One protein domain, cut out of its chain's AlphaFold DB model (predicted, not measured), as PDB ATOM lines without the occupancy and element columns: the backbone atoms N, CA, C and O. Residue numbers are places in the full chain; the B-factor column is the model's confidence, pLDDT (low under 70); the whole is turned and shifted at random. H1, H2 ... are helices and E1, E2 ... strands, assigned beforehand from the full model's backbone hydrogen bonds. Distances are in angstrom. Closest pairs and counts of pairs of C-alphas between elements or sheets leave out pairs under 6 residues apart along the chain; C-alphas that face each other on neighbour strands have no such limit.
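What this domain is: This is residues 34 to 43 and 65 to 202 of the 205 residues of an uncharacterized protein of Spirochaetes bacterium ADurb.Bin215 (UniProt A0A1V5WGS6). One long, twisted antiparallel sheet bends round into an open trough, its edge strands E1 and E7 staying apart, and at one end of it the short strand E4 folds back on E3 and the single helix H1 packs on E3, E4 and E5. Residues 153 to 172, with no named element, make a long link at this helix end. The printed part has 148 residues, with seven named strands and one named helix in the order E1 E2 E3 E4 E5 E6 H1 E7; the class is mostly strand. The sheet is branched at E3. The whole is loose, with a radius of gyration of the C-alphas of 18.8 A, and its outline is a rod spanning 61 by 27 by 22 A.

How they stand to each other: E3, residues 89 to 105, has three neighbours. E5, residues 119 to 136, lies on one side of it, antiparallel at 153 degrees, with N 90 and O 131 2.8 A apart. On the other side lie E2, residues 73 to 80, antiparallel at 162 degrees with N 97 and O 76 2.8 A apart, and E4, residues 108 to 111, antiparallel with N 103 and O 110 2.9 A apart. E2, E3 and E4 form a meander, each strand the antiparallel neighbour of the one before. E1, residues 34 to 38, is an edge strand beside E2, antiparallel at 170 degrees, with N 77 and O 36 2.8 A apart. E5 and E6, residues 139 to 152, form a hairpin, antiparallel at 155 degrees, with N 149 and O 126 2.7 A apart. The edge strand E7, residues 191 to 201, is antiparallel to E6 at 150 degrees, with N 144 and O 196 2.8 A apart. E3 bends by 68 degrees at residue 101, E5 by 68 degrees at residue 132 and E6 by 70 degrees at residue 146. H1, residues 173 to 185, is on the sheet at a height of 7.0 A, over E3 and only just not over E4, on which 2 of its C-alphas fall. On the local plane it stands at 31 degrees to E3, only just slantwise to the strands. The closest C-alphas of H1 and E4 are those of Ile 180 and Ala 109, 5.1 A apart. In H1 every O i to N i+4 pair is within hydrogen-bond range.

Where its parts are: From first to last C-alpha E5 measures 46.6 A, E3 44.1 A, E6 35.4 A, E7 31.4 A, E2 23.2 A and H1 18.6 A; E1 and E4 are shorter. E1 begins at C-alpha 34 (-17.204, 36.065, -9.524), H1 begins at C-alpha 173 (-55.156, 38.174, -18.732), and E7 ends at C-alpha 201 (-7.607, 42.463, -14.088).

The domain as a whole: The two C-alphas farthest apart are those of Asp 137 and Asp 170, 62.4 A. Residues 44 to 64 are not printed, and C-alphas 43 and 65 are 14.8 A apart across the cut. Of the links that are printed whole, E6 to H1 is long, with 20 residues. The mean pLDDT of the printed part is 81.8; residues 37 to 43, 65 to 74, 113 to 115 and 166 to 169 are under 70.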
ATOM      1  N   SER A  34     -16.810  34.797  -8.921       83.88
ATOM      2  CA  SER A  34     -17.204  36.065  -9.524       83.88
ATOM      3  C   SER A  34     -18.655  36.361  -9.209       83.88
ATOM      4  O   SER A  34     -19.507  35.497  -9.361       83.88
ATOM      5  N   PHE A  35     -18.910  37.593  -8.787       81.44
ATOM      6  CA  PHE A  35     -20.249  38.132  -8.611       81.44
ATOM      7  C   PHE A  35     -20.458  39.186  -9.682       81.44
ATOM      8  O   PHE A  35     -19.560  39.986  -9.958       81.44
ATOM      9  N   PHE A  36     -21.624  39.169 -10.304       76.81
ATOM     10  CA  PHE A  36     -21.979  40.117 -11.342       76.81
ATOM     11  C   PHE A  36     -23.399  40.612 -11.110       76.81
ATOM     12  O   PHE A  36     -24.264  39.887 -10.621       76.81
ATOM     13  N   GLY A  37     -23.624  41.874 -11.443       67.94
ATOM     14  CA  GLY A  37     -24.935  42.488 -11.380       67.94
ATOM     15  C   GLY A  37     -24.944  43.815 -12.117       67.94
ATOM     16  O   GLY A  37     -23.890  44.415 -12.334       67.94
ATOM     17  N   GLY A  38     -26.127  44.248 -12.540       61.94
ATOM     18  CA  GLY A  38     -26.295  45.494 -13.284       61.94
ATOM     19  C   GLY A  38     -27.539  45.507 -14.163       61.94
ATOM     20  O   GLY A  38     -28.299  44.543 -14.215       61.94
ATOM     21  N   LEU A  39     -27.733  46.612 -14.878       51.47
ATOM     22  CA  LEU A  39     -28.761  46.732 -15.908       51.47
ATOM     23  C   LEU A  39     -28.219  46.128 -17.205       51.47
ATOM     24  O   LEU A  39     -27.145  46.512 -17.661       51.47
ATOM     25  N   ASN A  40     -28.944  45.176 -17.782       49.75
ATOM     26  CA  ASN A  40     -28.606  44.567 -19.067       49.75
ATOM     27  C   ASN A  40     -29.802  44.712 -20.014       49.75
ATOM     28  O   ASN A  40     -30.950  44.728 -19.572       49.75
ATOM     29  N   TYR A  41     -29.536  44.810 -21.313       45.75
ATOM     30  CA  TYR A  41     -30.570  44.778 -22.344       45.75
ATOM     31  C   TYR A  41     -30.562  43.392 -22.978       45.75
ATOM     32  O   TYR A  41     -29.536  42.970 -23.512       45.75
ATOM     33  N   LEU A  42     -31.681  42.669 -22.896       46.25
ATOM     34  CA  LEU A  42     -31.828  41.406 -23.610       46.25
ATOM     35  C   LEU A  42     -32.419  41.703 -24.988       46.25
ATOM     36  O   LEU A  42     -33.563  42.133 -25.097       46.25
ATOM     37  N   TYR A  43     -31.634  41.478 -26.037       43.88
ATOM     38  CA  TYR A  43     -32.131  41.525 -27.407       43.88
ATOM     39  C   TYR A  43     -32.612  40.125 -27.788       43.88
ATOM     40  O   TYR A  43     -31.800  39.207 -27.926       43.88
ATOM     41  N   LEU A  65     -45.635  49.277 -31.420       41.53
ATOM     42  CA  LEU A  65     -44.816  48.114 -31.177       41.53
ATOM     43  C   LEU A  65     -45.491  47.328 -30.049       41.53
ATOM     44  O   LEU A  65     -45.406  47.730 -28.890       41.53
ATOM     45  N   ASP A  66     -46.100  46.189 -30.380       45.69
ATOM     46  CA  ASP A  66     -46.564  45.193 -29.397       45.69
ATOM     47  C   ASP A  66     -45.393  44.510 -28.664       45.69
ATOM     48  O   ASP A  66     -45.578  43.630 -27.832       45.69
ATOM     49  N   SER A  67     -44.151  44.904 -28.948       42.22
ATOM     50  CA  SER A  67     -42.973  44.487 -28.194       42.22
ATOM     51  C   SER A  67     -41.915  45.577 -28.222       42.22
ATOM     52  O   SER A  67     -41.585  46.095 -29.290       42.22
ATOM     53  N   ALA A  68     -41.337  45.885 -27.069       48.72
ATOM     54  CA  ALA A  68     -40.265  46.862 -26.951       48.72
ATOM     55  C   ALA A  68     -39.071  46.261 -26.193       48.72
ATOM     56  O   ALA A  68     -39.214  45.229 -25.527       48.72
ATOM     57  N   PRO A  69     -37.878  46.878 -26.277       48.81
ATOM     58  CA  PRO A  69     -36.730  46.477 -25.476       48.81
ATOM     59  C   PRO A  69     -37.002  46.645 -23.970       48.81
ATOM     60  O   PRO A  69     -36.649  47.658 -23.377       48.81
ATOM     61  N   SER A  70     -37.568  45.623 -23.319       48.31
ATOM     62  CA  SER A  70     -37.794  45.663 -21.872       48.31
ATOM     63  C   SER A  70     -36.448  45.711 -21.133       48.31
ATOM     64  O   SER A  70     -35.620  44.804 -21.302       48.31
ATOM     65  N   PRO A  71     -36.212  46.708 -20.260       46.97
ATOM     66  CA  PRO A  71     -35.033  46.719 -19.405       46.97
ATOM     67  C   PRO A  71     -35.056  45.501 -18.471       46.97
ATOM     68  O   PRO A  71     -36.083  45.202 -17.856       46.97
ATOM     69  N   LEU A  72     -33.929  44.790 -18.340       56.88
ATOM     70  CA  LEU A  72     -33.814  43.711 -17.356       56.88
ATOM     71  C   LEU A  72     -33.783  44.318 -15.957       56.88
ATOM     72  O   LEU A  72     -32.820  44.993 -15.577       56.88
ATOM     73  N   VAL A  73     -34.814  44.037 -15.165       57.72
ATOM     74  CA  VAL A  73     -34.833  44.444 -13.763       57.72
ATOM     75  C   VAL A  73     -34.060  43.412 -12.945       57.72
ATOM     76  O   VAL A  73     -34.399  42.228 -12.922       57.72
ATOM     77  N   GLY A  74     -33.022  43.881 -12.249       56.09
ATOM     78  CA  GLY A  74     -32.382  43.145 -11.160       56.09
ATOM     79  C   GLY A  74     -31.510  41.962 -11.576       56.09
ATOM     80  O   GLY A  74     -31.578  40.932 -10.910       56.09
ATOM     81  N   LEU A  75     -30.674  42.092 -12.619       72.94
ATOM     82  CA  LEU A  75     -29.681  41.050 -12.890       72.94
ATOM     83  C   LEU A  75     -28.703  40.958 -11.713       72.94
ATOM     84  O   LEU A  75     -27.937  41.891 -11.461       72.94
ATOM     85  N   VAL A  76     -28.705  39.814 -11.038       84.44
ATOM     86  CA  VAL A  76     -27.675  39.412 -10.077       84.44
ATOM     87  C   VAL A  76     -27.272  37.978 -10.357       84.44
ATOM     88  O   VAL A  76     -28.109  37.136 -10.678       84.44
ATOM     89  N   GLY A  77     -25.991  37.671 -10.224       87.00
ATOM     90  CA  GLY A  77     -25.523  36.312 -10.412       87.00
ATOM     91  C   GLY A  77     -24.140  36.056  -9.854       87.00
ATOM     92  O   GLY A  77     -23.417  36.963  -9.424       87.00
ATOM     93  N   ALA A  78     -23.808  34.775  -9.832       88.00
ATOM     94  CA  ALA A  78     -22.546  34.274  -9.338       88.00
ATOM     95  C   ALA A  78     -22.023  33.163 -10.245       88.00
ATOM     96  O   ALA A  78     -22.788  32.358 -10.774       88.00
ATOM     97  N   GLU A  79     -20.706  33.115 -10.376       90.81
ATOM     98  CA  GLU A  79     -19.953  32.086 -11.084       90.81
ATOM     99  C   GLU A  79     -18.870  31.542 -10.157       90.81
ATOM    100  O   GLU A  79     -18.202  32.306  -9.446       90.81
ATOM    101  N   TYR A  80     -18.652  30.232 -10.213       91.38
ATOM    102  CA  TYR A  80     -17.534  29.587  -9.540       91.38
ATOM    103  C   TYR A  80     -16.636  28.869 -10.542       91.38
ATOM    104  O   TYR A  80     -17.112  28.041 -11.305       91.38
ATOM    105  N   ARG A  81     -15.329  29.143 -10.534       91.62
ATOM    106  CA  ARG A  81     -14.363  28.512 -11.446       91.62
ATOM    107  C   ARG A  81     -13.610  27.372 -10.774       91.62
ATOM    108  O   ARG A  81     -12.738  27.594  -9.935       91.62
ATOM    109  N   LEU A  82     -13.898  26.157 -11.224       92.25
ATOM    110  CA  LEU A  82     -13.226  24.920 -10.845       92.25
ATOM    111  C   LEU A  82     -12.130  24.602 -11.865       92.25
ATOM    112  O   LEU A  82     -12.460  24.374 -13.026       92.25
ATOM    113  N   PRO A  83     -10.840  24.565 -11.499       91.81
ATOM    114  CA  PRO A  83      -9.804  24.101 -12.417       91.81
ATOM    115  C   PRO A  83     -10.037  22.624 -12.757       91.81
ATOM    116  O   PRO A  83     -10.231  21.798 -11.865       91.81
ATOM    117  N   VAL A  84     -10.012  22.282 -14.045       92.31
ATOM    118  CA  VAL A  84     -10.262  20.920 -14.540       92.31
ATOM    119  C   VAL A  84      -9.201  20.505 -15.551       92.31
ATOM    120  O   VAL A  84      -8.763  21.306 -16.368       92.31
ATOM    121  N   TRP A  85      -8.809  19.228 -15.519       82.12
ATOM    122  CA  TRP A  85      -7.847  18.568 -16.419       82.12
ATOM    123  C   TRP A  85      -6.421  19.139 -16.460       82.12
ATOM    124  O   TRP A  85      -5.475  18.405 -16.183       82.12
ATOM    125  N   LYS A  86      -6.239  20.403 -16.859       85.19
ATOM    126  CA  LYS A  86      -4.942  21.056 -17.072       85.19
ATOM    127  C   LYS A  86      -4.980  22.515 -16.607       85.19
ATOM    128  O   LYS A  86      -6.046  23.130 -16.629       85.19
ATOM    129  N   PRO A  87      -3.824  23.101 -16.244       85.19
ATOM    130  CA  PRO A  87      -3.731  24.531 -15.982       85.19
ATOM    131  C   PRO A  87      -4.317  25.346 -17.137       85.19
ATOM    132  O   PRO A  87      -4.042  25.066 -18.304       85.19
ATOM    133  N   GLY A  88      -5.130  26.342 -16.795       88.19
ATOM    134  CA  GLY A  88      -5.792  27.200 -17.769       88.19
ATOM    135  C   GLY A  88      -7.113  26.659 -18.317       88.19
ATOM    136  O   GLY A  88      -7.698  27.327 -19.157       88.19
ATOM    137  N   VAL A  89      -7.607  25.503 -17.859       93.12
ATOM    138  CA  VAL A  89      -8.955  25.020 -18.191       93.12
ATOM    139  C   VAL A  89      -9.811  24.958 -16.931       93.12
ATOM    140  O   VAL A  89      -9.389  24.425 -15.904       93.12
ATOM    141  N   TYR A  90     -11.015  25.516 -17.007       93.81
ATOM    142  CA  TYR A  90     -11.943  25.624 -15.890       93.81
ATOM    143  C   TYR A  90     -13.331  25.135 -16.282       93.81
ATOM    144  O   TYR A  90     -13.806  25.415 -17.376       93.81
ATOM    145  N   PHE A  91     -13.991  24.445 -15.364       95.56
ATOM    146  CA  PHE A  91     -15.436  24.293 -15.363       95.56
ATOM    147  C   PHE A  91     -16.028  25.444 -14.544       95.56
ATOM    148  O   PHE A  91     -15.601  25.686 -13.415       95.56
ATOM    149  N   ALA A  92     -16.957  26.183 -15.131       93.81
ATOM    150  CA  ALA A  92     -17.515  27.414 -14.596       93.81
ATOM    151  C   ALA A  92     -19.045  27.322 -14.575       93.81
ATOM    152  O   ALA A  92     -19.695  27.765 -15.519       93.81
ATOM    153  N   PRO A  93     -19.634  26.689 -13.547       94.62
ATOM    154  CA  PRO A  93     -21.056  26.826 -13.296       94.62
ATOM    155  C   PRO A  93     -21.391  28.257 -12.864       94.62
ATOM    156  O   PRO A  93     -20.727  28.818 -11.979       94.62
ATOM    157  N   SER A  94     -22.465  28.799 -13.427       91.06
ATOM    158  CA  SER A  94     -23.054  30.065 -12.995       91.06
ATOM    159  C   SER A  94     -24.565  30.007 -12.870       91.06
ATOM    160  O   SER A  94     -25.255  29.169 -13.452       91.06
ATOM    161  N   ALA A  95     -25.067  30.928 -12.055       90.69
ATOM    162  CA  ALA A  95     -26.480  31.208 -11.908       90.69
ATOM    163  C   ALA A  95     -26.699  32.717 -11.999       90.69
ATOM    164  O   ALA A  95     -25.983  33.486 -11.350       90.69
ATOM    165  N   SER A  96     -27.703  33.138 -12.764       88.44
ATOM    166  CA  SER A  96     -28.140  34.531 -12.813       88.44
ATOM    167  C   SER A  96     -29.652  34.642 -12.714       88.44
ATOM    168  O   SER A  96     -30.375  33.962 -13.441       88.44
ATOM    169  N   LEU A  97     -30.111  35.529 -11.843       87.94
ATOM    170  CA  LEU A  97     -31.510  35.878 -11.660       87.94
ATOM    171  C   LEU A  97     -31.782  37.212 -12.336       87.94
ATOM    172  O   LEU A  97     -30.992  38.139 -12.183       87.94
ATOM    173  N   PHE A  98     -32.890  37.305 -13.059       84.69
ATOM    174  CA  PHE A  98     -33.394  38.543 -13.646       84.69
ATOM    175  C   PHE A  98     -34.906  38.462 -13.826       84.69
ATOM    176  O   PHE A  98     -35.500  37.389 -13.722       84.69
ATOM    177  N   MET A  99     -35.541  39.598 -14.083       83.19
ATOM    178  CA  MET A  99     -36.989  39.683 -14.248       83.19
ATOM    179  C   MET A  99     -37.318  40.428 -15.536       83.19
ATOM    180  O   MET A  99     -36.637  41.395 -15.893       83.19
ATOM    181  N   LEU A 100     -38.353  39.953 -16.223       80.50
ATOM    182  CA  LEU A 100     -38.863  40.511 -17.471       80.50
ATOM    183  C   LEU A 100     -40.382  40.590 -17.415       80.50
ATOM    184  O   LEU A 100     -41.029  39.704 -16.857       80.50
ATOM    185  N   ALA A 101     -40.937  41.626 -18.025       83.00
ATOM    186  CA  ALA A 101     -42.363  41.719 -18.277       83.00
ATOM    187  C   ALA A 101     -42.685  41.123 -19.655       83.00
ATOM    188  O   ALA A 101     -41.895  41.261 -20.590       83.00
ATOM    189  N   TYR A 102     -43.820  40.436 -19.766       83.06
ATOM    190  CA  TYR A 102     -44.287  39.806 -20.998       83.06
ATOM    191  C   TYR A 102     -45.747  40.155 -21.287       83.06
ATOM    192  O   TYR A 102     -46.548  40.372 -20.376       83.06
ATOM    193  N   LEU A 103     -46.089  40.130 -22.569       84.00
ATOM    194  CA  LEU A 103     -47.456  40.113 -23.076       84.00
ATOM    195  C   LEU A 103     -47.641  38.945 -24.048       84.00
ATOM    196  O   LEU A 103     -46.664  38.387 -24.561       84.00
ATOM    197  N   TRP A 104     -48.897  38.563 -24.268       84.12
ATOM    198  CA  TRP A 104     -49.271  37.568 -25.266       84.12
ATOM    199  C   TRP A 104     -49.793  38.271 -26.519       84.12
ATOM    200  O   TRP A 104     -50.839  38.915 -26.471       84.12
ATOM    201  N   ALA A 105     -49.066  38.148 -27.627       80.00
ATOM    202  CA  ALA A 105     -49.447  38.694 -28.930       80.00
ATOM    203  C   ALA A 105     -48.836  37.844 -30.048       80.00
ATOM    204  O   ALA A 105     -47.833  37.165 -29.833       80.00
ATOM    205  N   ASP A 106     -49.433  37.863 -31.242       77.75
ATOM    206  CA  ASP A 106     -48.981  37.079 -32.403       77.75
ATOM    207  C   ASP A 106     -48.752  35.577 -32.109       77.75
ATOM    208  O   ASP A 106     -47.793  34.977 -32.603       77.75
ATOM    209  N   ASP A 107     -49.581  34.968 -31.253       82.06
ATOM    210  CA  ASP A 107     -49.428  33.576 -30.790       82.06
ATOM    211  C   ASP A 107     -48.054  33.272 -30.141       82.06
ATOM    212  O   ASP A 107     -47.521  32.155 -30.214       82.06
ATOM    213  N   ARG A 108     -47.440  34.280 -29.507       80.94
ATOM    214  CA  ARG A 108     -46.154  34.162 -28.810       80.94
ATOM    215  C   ARG A 108     -46.067  35.056 -27.575       80.94
ATOM    216  O   ARG A 108     -46.758  36.060 -27.432       80.94
ATOM    217  N   ALA A 109     -45.147  34.698 -26.678       83.88
ATOM    218  CA  ALA A 109     -44.803  35.549 -25.547       83.88
ATOM    219  C   ALA A 109     -43.749  36.581 -25.972       83.88
ATOM    220  O   ALA A 109     -42.628  36.215 -26.345       83.88
ATOM    221  N   LEU A 110     -44.093  37.864 -25.869       80.19
ATOM    222  CA  LEU A 110     -43.223  38.981 -26.228       80.19
ATOM    223  C   LEU A 110     -42.796  39.771 -24.991       80.19
ATOM    224  O   LEU A 110     -43.644  40.052 -24.143       80.19
ATOM    225  N   PRO A 111     -41.510  40.153 -24.866       78.12
ATOM    226  CA  PRO A 111     -41.093  41.133 -23.872       78.12
ATOM    227  C   PRO A 111     -41.838  42.459 -24.064       78.12
ATOM    228  O   PRO A 111     -41.935  42.964 -25.184       78.12
ATOM    229  N   ALA A 112     -42.341  43.019 -22.966       72.25
ATOM    230  CA  ALA A 112     -43.226  44.180 -22.977       72.25
ATOM    231  C   ALA A 112     -42.711  45.310 -22.074       72.25
ATOM    232  O   ALA A 112     -42.075  45.046 -21.052       72.25
ATOM    233  N   GLU A 113     -43.034  46.559 -22.423       66.38
ATOM    234  CA  GLU A 113     -42.884  47.690 -21.497       66.38
ATOM    235  C   GLU A 113     -43.847  47.578 -20.307       66.38
ATOM    236  O   GLU A 113     -44.799  46.792 -20.299       66.38
ATOM    237  N   ILE A 114     -43.610  48.416 -19.297       67.69
ATOM    238  CA  ILE A 114     -44.424  48.509 -18.081       67.69
ATOM    239  C   ILE A 114     -45.905  48.808 -18.363       67.69
ATOM    240  O   ILE A 114     -46.758  48.335 -17.616       67.69
ATOM    241  N   GLU A 115     -46.217  49.535 -19.435       67.06
ATOM    242  CA  GLU A 115     -47.575  49.957 -19.785       67.06
ATOM    243  C   GLU A 115     -48.416  48.870 -20.472       67.06
ATOM    244  O   GLU A 115     -49.638  48.899 -20.347       67.06
ATOM    245  N   ASN A 116     -47.788  47.907 -21.157       70.25
ATOM    246  CA  ASN A 116     -48.483  46.925 -22.013       70.25
ATOM    247  C   ASN A 116     -48.373  45.477 -21.510       70.25
ATOM    248  O   ASN A 116     -48.767  44.537 -22.196       70.25
ATOM    249  N   ARG A 117     -47.787  45.267 -20.334       74.88
ATOM    250  CA  ARG A 117     -47.502  43.930 -19.802       74.88
ATOM    251  C   ARG A 117     -48.721  43.268 -19.157       74.88
ATOM    252  O   ARG A 117     -49.425  43.873 -18.353       74.88
ATOM    253  N   THR A 118     -48.866  41.974 -19.413       85.44
ATOM    254  CA  THR A 118     -49.846  41.107 -18.741       85.44
ATOM    255  C   THR A 118     -49.182  40.262 -17.655       85.44
ATOM    256  O   THR A 118     -49.785  39.961 -16.622       85.44
ATOM    257  N   ALA A 119     -47.921  39.881 -17.879       87.62
ATOM    258  CA  ALA A 119     -47.198  38.943 -17.039       87.62
ATOM    259  C   ALA A 119     -45.874  39.503 -16.517       87.62
ATOM    260  O   ALA A 119     -45.068  40.059 -17.264       87.62
ATOM    261  N   PHE A 120     -45.603  39.235 -15.247       89.44
ATOM    262  CA  PHE A 120     -44.298  39.377 -14.623       89.44
ATOM    263  C   PHE A 120     -43.591  38.015 -14.589       89.44
ATOM    264  O   PHE A 120     -44.119  37.045 -14.042       89.44
ATOM    265  N   VAL A 121     -42.386  37.925 -15.161       90.50
ATOM    266  CA  VAL A 121     -41.659  36.661 -15.364       90.50
ATOM    267  C   VAL A 121     -40.286  36.698 -14.673       90.50
ATOM    268  O   VAL A 121     -39.295  37.143 -15.271       90.50
ATOM    269  N   PRO A 122     -40.161  36.202 -13.426       90.88
ATOM    270  CA  PRO A 122     -38.864  35.878 -12.854       90.88
ATOM    271  C   PRO A 122     -38.177  34.785 -13.675       90.88
ATOM    272  O   PRO A 122     -38.780  33.797 -14.101       90.88
ATOM    273  N   SER A 123     -36.884  34.982 -13.888       89.81
ATOM    274  CA  SER A 123     -36.050  34.154 -14.745       89.81
ATOM    275  C   SER A 123     -34.772  33.761 -14.010       89.81
ATOM    276  O   SER A 123     -34.100  34.601 -13.411       89.81
ATOM    277  N   LEU A 124     -34.427  32.480 -14.080       91.25
ATOM    278  CA  LEU A 124     -33.173  31.920 -13.593       91.25
ATOM    279  C   LEU A 124     -32.437  31.285 -14.772       91.25
ATOM    280  O   LEU A 124     -32.898  30.296 -15.340       91.25
ATOM    281  N   LEU A 125     -31.283  31.838 -15.122       90.62
ATOM    282  CA  LEU A 125     -30.351  31.217 -16.053       90.62
ATOM    283  C   LEU A 125     -29.322  30.428 -15.249       90.62
ATOM    284  O   LEU A 125     -28.606  30.999 -14.428       90.62
ATOM    285  N   LEU A 126     -29.271  29.124 -15.484       91.88
ATOM    286  CA  LEU A 126     -28.234  28.231 -14.989       91.88
ATOM    287  C   LEU A 126     -27.356  27.843 -16.163       91.88
ATOM    288  O   LEU A 126     -27.865  27.325 -17.149       91.88
ATOM    289  N   ASP A 127     -26.053  28.033 -16.069       90.38
ATOM    290  CA  ASP A 127     -25.141  27.607 -17.122       90.38
ATOM    291  C   ASP A 127     -23.940  26.857 -16.557       90.38
ATOM    292  O   ASP A 127     -23.623  26.926 -15.368       90.38
ATOM    293  N   ALA A 128     -23.329  26.055 -17.421       92.25
ATOM    294  CA  ALA A 128     -22.251  25.150 -17.069       92.25
ATOM    295  C   ALA A 128     -21.172  25.209 -18.153       92.25
ATOM    296  O   ALA A 128     -21.123  24.371 -19.054       92.25
ATOM    297  N   SER A 129     -20.313  26.220 -18.075       93.19
ATOM    298  CA  SER A 129     -19.356  26.529 -19.139       93.19
ATOM    299  C   SER A 129     -17.995  25.878 -18.921       93.19
ATOM    300  O   SER A 129     -17.500  25.790 -17.799       93.19
ATOM    301  N   PHE A 130     -17.338  25.455 -20.002       94.88
ATOM    302  CA  PHE A 130     -15.906  25.157 -19.982       94.88
ATOM    303  C   PHE A 130     -15.135  26.354 -20.518       94.88
ATOM    304  O   PHE A 130     -15.375  26.791 -21.641       94.88
ATOM    305  N   LEU A 131     -14.199  26.863 -19.722       93.75
ATOM    306  CA  LEU A 131     -13.405  28.044 -20.021       93.75
ATOM    307  C   LEU A 131     -11.943  27.677 -20.194       93.75
ATOM    308  O   LEU A 131     -11.348  27.032 -19.334       93.75
ATOM    309  N   TYR A 132     -11.346  28.164 -21.269       94.81
ATOM    310  CA  TYR A 132      -9.906  28.247 -21.415       94.81
ATOM    311  C   TYR A 132      -9.440  29.653 -21.047       94.81
ATOM    312  O   TYR A 132     -10.082  30.646 -21.399       94.81
ATOM    313  N   THR A 133      -8.317  29.751 -20.341       92.38
ATOM    314  CA  THR A 133      -7.783  31.023 -19.863       92.38
ATOM    315  C   THR A 133      -6.339  31.244 -20.273       92.38
ATOM    316  O   THR A 133      -5.513  30.339 -20.162       92.38
ATOM    317  N   ILE A 134      -6.025  32.481 -20.647       92.50
ATOM    318  CA  ILE A 134      -4.675  32.949 -20.955       92.50
ATOM    319  C   ILE A 134      -4.348  34.084 -19.991       92.50
ATOM    320  O   ILE A 134      -5.049  35.094 -19.965       92.50
ATOM    321  N   GLU A 135      -3.283  33.931 -19.204       89.62
ATOM    322  CA  GLU A 135      -2.761  35.009 -18.363       89.62
ATOM    323  C   GLU A 135      -1.627  35.737 -19.091       89.62
ATOM    324  O   GLU A 135      -0.683  35.113 -19.577       89.62
ATOM    325  N   LYS A 136      -1.726  37.066 -19.163       88.69
ATOM    326  CA  LYS A 136      -0.678  37.950 -19.671       88.69
ATOM    327  C   LYS A 136      -0.553  39.156 -18.746       88.69
ATOM    328  O   LYS A 136      -1.493  39.936 -18.596       88.69
ATOM    329  N   ASP A 137       0.620  39.311 -18.141       86.69
ATOM    330  CA  ASP A 137       0.936  40.369 -17.180       86.69
ATOM    331  C   ASP A 137      -0.056  40.420 -16.001       86.69
ATOM    332  O   ASP A 137       0.018  39.621 -15.067       86.69
ATOM    333  N   ARG A 138      -0.992  41.372 -16.030       82.88
ATOM    334  CA  ARG A 138      -2.023  41.585 -15.000       82.88
ATOM    335  C   ARG A 138      -3.425  41.206 -15.472       82.88
ATOM    336  O   ARG A 138      -4.386  41.436 -14.741       82.88
ATOM    337  N   PHE A 139      -3.543  40.680 -16.686       84.94
ATOM    338  CA  PHE A 139      -4.809  40.349 -17.318       84.94
ATOM    339  C   PHE A 139      -4.958  38.839 -17.450       84.94
ATOM    340  O   PHE A 139      -4.053  38.147 -17.914       84.94
ATOM    341  N   LEU A 140      -6.132  38.339 -17.082       85.94
ATOM    342  CA  LEU A 140      -6.574  36.983 -17.359       85.94
ATOM    343  C   LEU A 140      -7.718  37.053 -18.366       85.94
ATOM    344  O   LEU A 140      -8.814  37.512 -18.042       85.94
ATOM    345  N   TYR A 141      -7.454  36.585 -19.575       89.94
ATOM    346  CA  TYR A 141      -8.454  36.421 -20.618       89.94
ATOM    347  C   TYR A 141      -9.093  35.047 -20.463       89.94
ATOM    348  O   TYR A 141      -8.387  34.068 -20.239       89.94
ATOM    349  N   SER A 142     -10.410  34.961 -20.593       90.56
ATOM    350  CA  SER A 142     -11.157  33.704 -20.604       90.56
ATOM    351  C   SER A 142     -12.045  33.630 -21.834       90.56
ATOM    352  O   SER A 142     -12.691  34.620 -22.168       90.56
ATOM    353  N   PHE A 143     -12.101  32.464 -22.467       93.62
ATOM    354  CA  PHE A 143     -13.030  32.156 -23.549       93.62
ATOM    355  C   PHE A 143     -13.550  30.732 -23.404       93.62
ATOM    356  O   PHE A 143     -12.835  29.853 -22.923       93.62
ATOM    357  N   GLY A 144     -14.775  30.483 -23.838       91.44
ATOM    358  CA  GLY A 144     -15.356  29.158 -23.755       91.44
ATOM    359  C   GLY A 144     -16.846  29.145 -24.017       91.44
ATOM    360  O   GLY A 144     -17.387  30.046 -24.656       91.44
ATOM    361  N   GLY A 145     -17.500  28.101 -23.534       90.00
ATOM    362  CA  GLY A 145     -18.931  27.925 -23.707       90.00
ATOM    363  C   GLY A 145     -19.428  26.621 -23.113       90.00
ATOM    364  O   GLY A 145     -18.650  25.792 -22.630       90.00
ATOM    365  N   GLY A 146     -20.740  26.449 -23.150       90.75
ATOM    366  CA  GLY A 146     -21.409  25.300 -22.563       90.75
ATOM    367  C   GLY A 146     -22.923  25.366 -22.727       90.75
ATOM    368  O   GLY A 146     -23.444  26.274 -23.377       90.75
ATOM    369  N   PRO A 147     -23.643  24.381 -22.177       90.75
ATOM    370  CA  PRO A 147     -25.091  24.434 -22.100       90.75
ATOM    371  C   PRO A 147     -25.548  25.441 -21.041       90.75
ATOM    372  O   PRO A 147     -24.946  25.563 -19.971       90.75
ATOM    373  N   ALA A 148     -26.671  26.090 -21.324       88.38
ATOM    374  CA  ALA A 148     -27.417  26.889 -20.371       88.38
ATOM    375  C   ALA A 148     -28.897  26.493 -20.369       88.38
ATOM    376  O   ALA A 148     -29.473  26.124 -21.395       88.38
ATOM    377  N   LEU A 149     -29.504  26.571 -19.191       91.31
ATOM    378  CA  LEU A 149     -30.908  26.331 -18.919       91.31
ATOM    379  C   LEU A 149     -31.534  27.634 -18.435       91.31
ATOM    380  O   LEU A 149     -31.119  28.185 -17.419       91.31
ATOM    381  N   LEU A 150     -32.543  28.111 -19.151       90.12
ATOM    382  CA  LEU A 150     -33.307  29.296 -18.797       90.12
ATOM    383  C   LEU A 150     -34.666  28.874 -18.238       90.12
ATOM    384  O   LEU A 150     -35.581  28.516 -18.981       90.12
ATOM    385  N   ILE A 151     -34.781  28.932 -16.918       93.31
ATOM    386  CA  ILE A 151     -35.982  28.599 -16.160       93.31
ATOM    387  C   ILE A 151     -36.802  29.872 -15.990       93.31
ATOM    388  O   ILE A 151     -36.297  30.871 -15.479       93.31
ATOM    389  N   ARG A 152     -38.058  29.843 -16.432       93.00
ATOM    390  CA  ARG A 152     -38.961  30.999 -16.426       93.00
ATOM    391  C   ARG A 152     -40.357  30.574 -16.013       93.00
ATOM    392  O   ARG A 152     -40.802  29.491 -16.385       93.00
ATOM    393  N   TYR A 153     -41.041  31.430 -15.268       94.62
ATOM    394  CA  TYR A 153     -42.445  31.223 -14.938       94.62
ATOM    395  C   TYR A 153     -43.140  32.571 -14.809       94.62
ATOM    396  O   TYR A 153     -42.658  33.432 -14.080       94.62
ATOM    397  N   GLY A 154     -44.226  32.761 -15.545       93.25
ATOM    398  CA  GLY A 154     -45.016  33.981 -15.554       93.25
ATOM    399  C   GLY A 154     -46.102  33.978 -14.491       93.25
ATOM    400  O   GLY A 154     -46.813  32.989 -14.307       93.25
ATOM    401  N   PHE A 155     -46.225  35.117 -13.823       92.94
ATOM    402  CA  PHE A 155     -47.305  35.473 -12.915       92.94
ATOM    403  C   PHE A 155     -48.068  36.656 -13.505       92.94
ATOM    404  O   PHE A 155     -47.496  37.413 -14.284       92.94
ATOM    405  N   LEU A 156     -49.327  36.846 -13.110       91.06
ATOM    406  CA  LEU A 156     -50.043  38.083 -13.426       91.06
ATOM    407  C   LEU A 156     -49.283  39.285 -12.865       91.06
ATOM    408  O   LEU A 156     -48.782  39.243 -11.736       91.06
ATOM    409  N   GLU A 157     -49.186  40.343 -13.662       86.50
ATOM    410  CA  GLU A 157     -48.582  41.590 -13.214       86.50
ATOM    411  C   GLU A 157     -49.424  42.255 -12.112       86.50
ATOM    412  O   GLU A 157     -50.651  42.142 -12.060       86.50
ATOM    413  N   SER A 158     -48.757  42.979 -11.212       83.81
ATOM    414  CA  SER A 158     -49.426  43.723 -10.152       83.81
ATOM    415  C   SER A 158     -50.389  44.760 -10.728       83.81
ATOM    416  O   SER A 158     -49.973  45.705 -11.395       83.81
ATOM    417  N   GLY A 159     -51.665  44.640 -10.364       81.69
ATOM    418  CA  GLY A 159     -52.721  45.556 -10.794       81.69
ATOM    419  C   GLY A 159     -53.521  45.076 -12.004       81.69
ATOM    420  O   GLY A 159     -54.496  45.738 -12.332       81.69
ATOM    421  N   VAL A 160     -53.162  43.933 -12.602       82.12
ATOM    422  CA  VAL A 160     -53.925  43.287 -13.680       82.12
ATOM    423  C   VAL A 160     -54.822  42.202 -13.086       82.12
ATOM    424  O   VAL A 160     -54.336  41.292 -12.404       82.12
ATOM    425  N   SER A 161     -56.132  42.286 -13.321       83.75
ATOM    426  CA  SER A 161     -57.063  41.237 -12.882       83.75
ATOM    427  C   SER A 161     -57.062  40.062 -13.861       83.75
ATOM    428  O   SER A 161     -56.912  40.247 -15.061       83.75
ATOM    429  N   SER A 162     -57.261  38.829 -13.387       84.12
ATOM    430  CA  SER A 162     -57.203  37.636 -14.253       84.12
ATOM    431  C   SER A 162     -58.296  37.598 -15.331       84.12
ATOM    432  O   SER A 162     -58.137  36.934 -16.350       84.12
ATOM    433  N   ASP A 163     -59.418  38.269 -15.079       85.00
ATOM    434  CA  ASP A 163     -60.558  38.433 -15.984       85.00
ATOM    435  C   ASP A 163     -60.464  39.699 -16.853       85.00
ATOM    436  O   ASP A 163     -61.304  39.902 -17.730       85.00
ATOM    437  N   GLU A 164     -59.447  40.535 -16.627       79.56
ATOM    438  CA  GLU A 164     -59.206  41.746 -17.402       79.56
ATOM    439  C   GLU A 164     -58.850  41.387 -18.844       79.56
ATOM    440  O   GLU A 164     -58.085  40.456 -19.103       79.56
ATOM    441  N   LYS A 165     -59.429  42.122 -19.789       76.56
ATOM    442  CA  LYS A 165     -59.189  41.950 -21.221       76.56
ATOM    443  C   LYS A 165     -58.510  43.196 -21.759       76.56
ATOM    444  O   LYS A 165     -58.910  44.308 -21.411       76.56
ATOM    445  N   SER A 166     -57.511  43.001 -22.613       66.56
ATOM    446  CA  SER A 166     -56.914  44.116 -23.345       66.56
ATOM    447  C   SER A 166     -57.903  44.637 -24.391       66.56
ATOM    448  O   SER A 166     -58.773  43.899 -24.849       66.56
ATOM    449  N   TYR A 167     -57.771  45.902 -24.788       57.31
ATOM    450  CA  TYR A 167     -58.633  46.504 -25.811       57.31
ATOM    451  C   TYR A 167     -58.564  45.746 -27.149       57.31
ATOM    452  O   TYR A 167     -59.569  45.640 -27.850       57.31
ATOM    453  N   ASP A 168     -57.400  45.164 -27.443       57.34
ATOM    454  CA  ASP A 168     -57.097  44.473 -28.698       57.34
ATOM    455  C   ASP A 168     -57.163  42.938 -28.592       57.34
ATOM    456  O   ASP A 168     -56.871  42.234 -29.558       57.34
ATOM    457  N   SER A 169     -57.551  42.388 -27.433       64.50
ATOM    458  CA  SER A 169     -57.613  40.937 -27.221       64.50
ATOM    459  C   SER A 169     -58.820  40.520 -26.389       64.50
ATOM    460  O   SER A 169     -58.987  40.923 -25.240       64.50
ATOM    461  N   ASP A 170     -59.631  39.619 -26.947       76.69
ATOM    462  CA  ASP A 170     -60.756  38.996 -26.241       76.69
ATOM    463  C   ASP A 170     -60.314  37.987 -25.163       76.69
ATOM    464  O   ASP A 170     -61.160  37.517 -24.387       76.69
ATOM    465  N   MET A 171     -59.019  37.657 -25.103       83.25
ATOM    466  CA  MET A 171     -58.433  36.701 -24.166       83.25
ATOM    467  C   MET A 171     -58.212  37.351 -22.786       83.25
ATOM    468  O   MET A 171     -57.490  38.352 -22.692       83.25
ATOM    469  N   PRO A 172     -58.782  36.792 -21.702       88.69
ATOM    470  CA  PRO A 172     -58.515  37.249 -20.341       88.69
ATOM    471  C   PRO A 172     -57.027  37.176 -19.988       88.69
ATOM    472  O   PRO A 172     -56.327  36.247 -20.391       88.69
ATOM    473  N   ALA A 173     -56.547  38.110 -19.169       86.88
ATOM    474  CA  ALA A 173     -55.156  38.174 -18.732       86.88
ATOM    475  C   ALA A 173     -54.664  36.870 -18.079       86.88
ATOM    476  O   ALA A 173     -53.507  36.489 -18.250       86.88
ATOM    477  N   GLY A 174     -55.534  36.156 -17.357       88.62
ATOM    478  CA  GLY A 174     -55.207  34.849 -16.785       88.62
ATOM    479  C   GLY A 174     -54.867  33.804 -17.851       88.62
ATOM    480  O   GLY A 174     -53.855  33.119 -17.730       88.62
ATOM    481  N   GLU A 175     -55.660  33.741 -18.922       91.31
ATOM    482  CA  GLU A 175     -55.434  32.830 -20.053       91.31
ATOM    483  C   GLU A 175     -54.180  33.235 -20.844       91.31
ATOM    484  O   GLU A 175     -53.368  32.383 -21.199       91.31
ATOM    485  N   GLN A 176     -53.927  34.539 -21.001       89.94
ATOM    486  CA  GLN A 176     -52.675  35.027 -21.592       89.94
ATOM    487  C   GLN A 176     -51.441  34.559 -20.802       89.94
ATOM    488  O   GLN A 176     -50.438  34.168 -21.395       89.94
ATOM    489  N   VAL A 177     -51.484  34.568 -19.463       93.06
ATOM    490  CA  VAL A 177     -50.377  34.067 -18.624       93.06
ATOM    491  C   VAL A 177     -50.176  32.556 -18.788       93.06
ATOM    492  O   VAL A 177     -49.034  32.083 -18.767       93.06
ATOM    493  N   GLU A 178     -51.251  31.787 -18.964       94.62
ATOM    494  CA  GLU A 178     -51.171  30.350 -19.246       94.62
ATOM    495  C   GLU A 178     -50.491  30.082 -20.594       94.62
ATOM    496  O   GLU A 178     -49.553  29.279 -20.657       94.62
ATOM    497  N   GLU A 179     -50.874  30.818 -21.638       93.75
ATOM    498  CA  GLU A 179     -50.253  30.725 -22.961       93.75
ATOM    499  C   GLU A 179     -48.786  31.175 -22.951       93.75
ATOM    500  O   GLU A 179     -47.915  30.491 -23.496       93.75
ATOM    501  N   ILE A 180     -48.460  32.253 -22.227       91.19
ATOM    502  CA  ILE A 180     -47.072  32.686 -22.009       91.19
ATOM    503  C   ILE A 180     -46.255  31.552 -21.382       91.19
ATOM    504  O   ILE A 180     -45.177  31.216 -21.876       91.19
ATOM    505  N   ASN A 181     -46.755  30.926 -20.315       95.56
ATOM    506  CA  ASN A 181     -46.065  29.813 -19.666       95.56
ATOM    507  C   ASN A 181     -45.906  28.616 -20.615       95.56
ATOM    508  O   ASN A 181     -44.799  28.087 -20.748       95.56
ATOM    509  N   SER A 182     -46.964  28.226 -21.324       94.75
ATOM    510  CA  SER A 182     -46.920  27.168 -22.340       94.75
ATOM    511  C   SER A 182     -45.832  27.442 -23.387       94.75
ATOM    512  O   SER A 182     -44.962  26.601 -23.647       94.75
ATOM    513  N   TRP A 183     -45.797  28.666 -23.916       90.44
ATOM    514  CA  TRP A 183     -44.833  29.085 -24.921       90.44
ATOM    515  C   TRP A 183     -43.395  29.067 -24.404       90.44
ATOM    516  O   TRP A 183     -42.521  28.516 -25.079       90.44
ATOM    517  N   LEU A 184     -43.137  29.594 -23.201       90.38
ATOM    518  CA  LEU A 184     -41.796  29.653 -22.596       90.38
ATOM    519  C   LEU A 184     -41.164  28.266 -22.418       90.38
ATOM    520  O   LEU A 184     -39.943  28.125 -22.547       90.38
ATOM    521  N   TRP A 185     -41.988  27.250 -22.157       91.75
ATOM    522  CA  TRP A 185     -41.564  25.860 -21.973       91.75
ATOM    523  C   TRP A 185     -41.630  25.016 -23.257       91.75
ATOM    524  O   TRP A 185     -41.172  23.869 -23.275       91.75
ATOM    525  N   SER A 186     -42.116  25.586 -24.361       87.56
ATOM    526  CA  SER A 186     -42.236  24.907 -25.651       87.56
ATOM    527  C   SER A 186     -40.930  24.901 -26.462       87.56
ATOM    528  O   SER A 186     -40.079  25.786 -26.360       87.56
ATOM    529  N   SER A 187     -40.792  23.909 -27.348       88.88
ATOM    530  CA  SER A 187     -39.746  23.815 -28.388       88.88
ATOM    531  C   SER A 187     -38.309  24.130 -27.930       88.88
ATOM    532  O   SER A 187     -37.562  24.793 -28.644       88.88
ATOM    533  N   LEU A 188     -37.912  23.660 -26.743       86.19
ATOM    534  CA  LEU A 188     -36.569  23.876 -26.176       86.19
ATOM    535  C   LEU A 188     -36.196  25.350 -25.943       86.19
ATOM    536  O   LEU A 188     -35.020  25.663 -25.792       86.19
ATOM    537  N   ARG A 189     -37.173  26.255 -25.810       83.75
ATOM    538  CA  ARG A 189     -36.935  27.661 -25.429       83.75
ATOM    539  C   ARG A 189     -36.317  27.830 -24.039       83.75
ATOM    540  O   ARG A 189     -35.970  28.943 -23.663       83.75
ATOM    541  N   TRP A 190     -36.182  26.754 -23.274       84.19
ATOM    542  CA  TRP A 190     -35.495  26.698 -21.988       84.19
ATOM    543  C   TRP A 190     -34.031  26.242 -22.102       84.19
ATOM    544  O   TRP A 190     -33.333  26.267 -21.096       84.19
ATOM    545  N   PHE A 191     -33.539  25.835 -23.278       87.69
ATOM    546  CA  PHE A 191     -32.163  25.367 -23.484       87.69
ATOM    547  C   PHE A 191     -31.413  26.257 -24.477       87.69
ATOM    548  O   PHE A 191     -31.888  26.491 -25.586       87.69
ATOM    549  N   TYR A 192     -30.207  26.692 -24.106       83.88
ATOM    550  CA  TYR A 192     -29.383  27.581 -24.921       83.88
ATOM    551  C   TYR A 192     -27.945  27.065 -25.020       83.88
ATOM    552  O   TYR A 192     -27.330  26.765 -23.994       83.88
ATOM    553  N   PRO A 193     -27.360  26.994 -26.228       82.06
ATOM    554  CA  PRO A 193     -25.914  26.957 -26.358       82.06
ATOM    555  C   PRO A 193     -25.357  28.332 -25.978       82.06
ATOM    556  O   PRO A 193     -25.794  29.353 -26.508       82.06
ATOM    557  N   MET A 194     -24.394  28.362 -25.063       81.44
ATOM    558  CA  MET A 194     -23.819  29.599 -24.549       81.44
ATOM    559  C   MET A 194     -22.345  29.717 -24.923       81.44
ATOM    560  O   MET A 194     -21.593  28.739 -24.896       81.44
ATOM    561  N   VAL A 195     -21.944  30.936 -25.281       83.94
ATOM    562  CA  VAL A 195     -20.553  31.331 -25.498       83.94
ATOM    563  C   VAL A 195     -20.194  32.369 -24.451       83.94
ATOM    564  O   VAL A 195     -20.916  33.348 -24.266       83.94
ATOM    565  N   GLN A 196     -19.052  32.172 -23.805       83.62
ATOM    566  CA  GLN A 196     -18.554  33.048 -22.763       83.62
ATOM    567  C   GLN A 196     -17.182  33.600 -23.137       83.62
ATOM    568  O   GLN A 196     -16.274  32.859 -23.517       83.62
ATOM    569  N   ALA A 197     -17.006  34.905 -22.959       85.06
ATOM    570  CA  ALA A 197     -15.708  35.561 -23.005       85.06
ATOM    571  C   ALA A 197     -15.599  36.559 -21.849       85.06
ATOM    572  O   ALA A 197     -16.595  37.133 -21.417       85.06
ATOM    573  N   GLY A 198     -14.393  36.764 -21.328       84.62
ATOM    574  CA  GLY A 198     -14.188  37.667 -20.201       84.62
ATOM    575  C   GLY A 198     -12.738  38.082 -20.019       84.62
ATOM    576  O   GLY A 198     -11.817  37.409 -20.480       84.62
ATOM    577  N   ILE A 199     -12.549  39.201 -19.326       85.19
ATOM    578  CA  ILE A 199     -11.241  39.745 -18.960       85.19
ATOM    579  C   ILE A 199     -11.280  40.046 -17.464       85.19
ATOM    580  O   ILE A 199     -12.147  40.787 -17.006       85.19
ATOM    581  N   ARG A 200     -10.345  39.487 -16.695       83.62
ATOM    582  CA  ARG A 200     -10.130  39.846 -15.286       83.62
ATOM    583  C   ARG A 200      -8.811  40.597 -15.155       83.62
ATOM    584  O   ARG A 200      -7.810  40.181 -15.733       83.62
ATOM    585  N   TYR A 201      -8.807  41.682 -14.388       80.44
ATOM    586  CA  TYR A 201      -7.607  42.463 -14.088       80.44
ATOM    587  C   TYR A 201      -7.195  42.275 -12.628       80.44
ATOM    588  O   TYR A 201      -8.030  42.339 -11.724       80.44
ATOM    589  N   ARG A 202      -5.901  42.056 -12.390       77.88
ATOM    590  CA  ARG A 202      -5.324  41.979 -11.045       77.88
ATOM    591  C   ARG A 202      -4.992  43.388 -10.544       77.88
ATOM    592  O   ARG A 202      -4.075  44.032 -11.057       77.88
TER     593      ARG A 202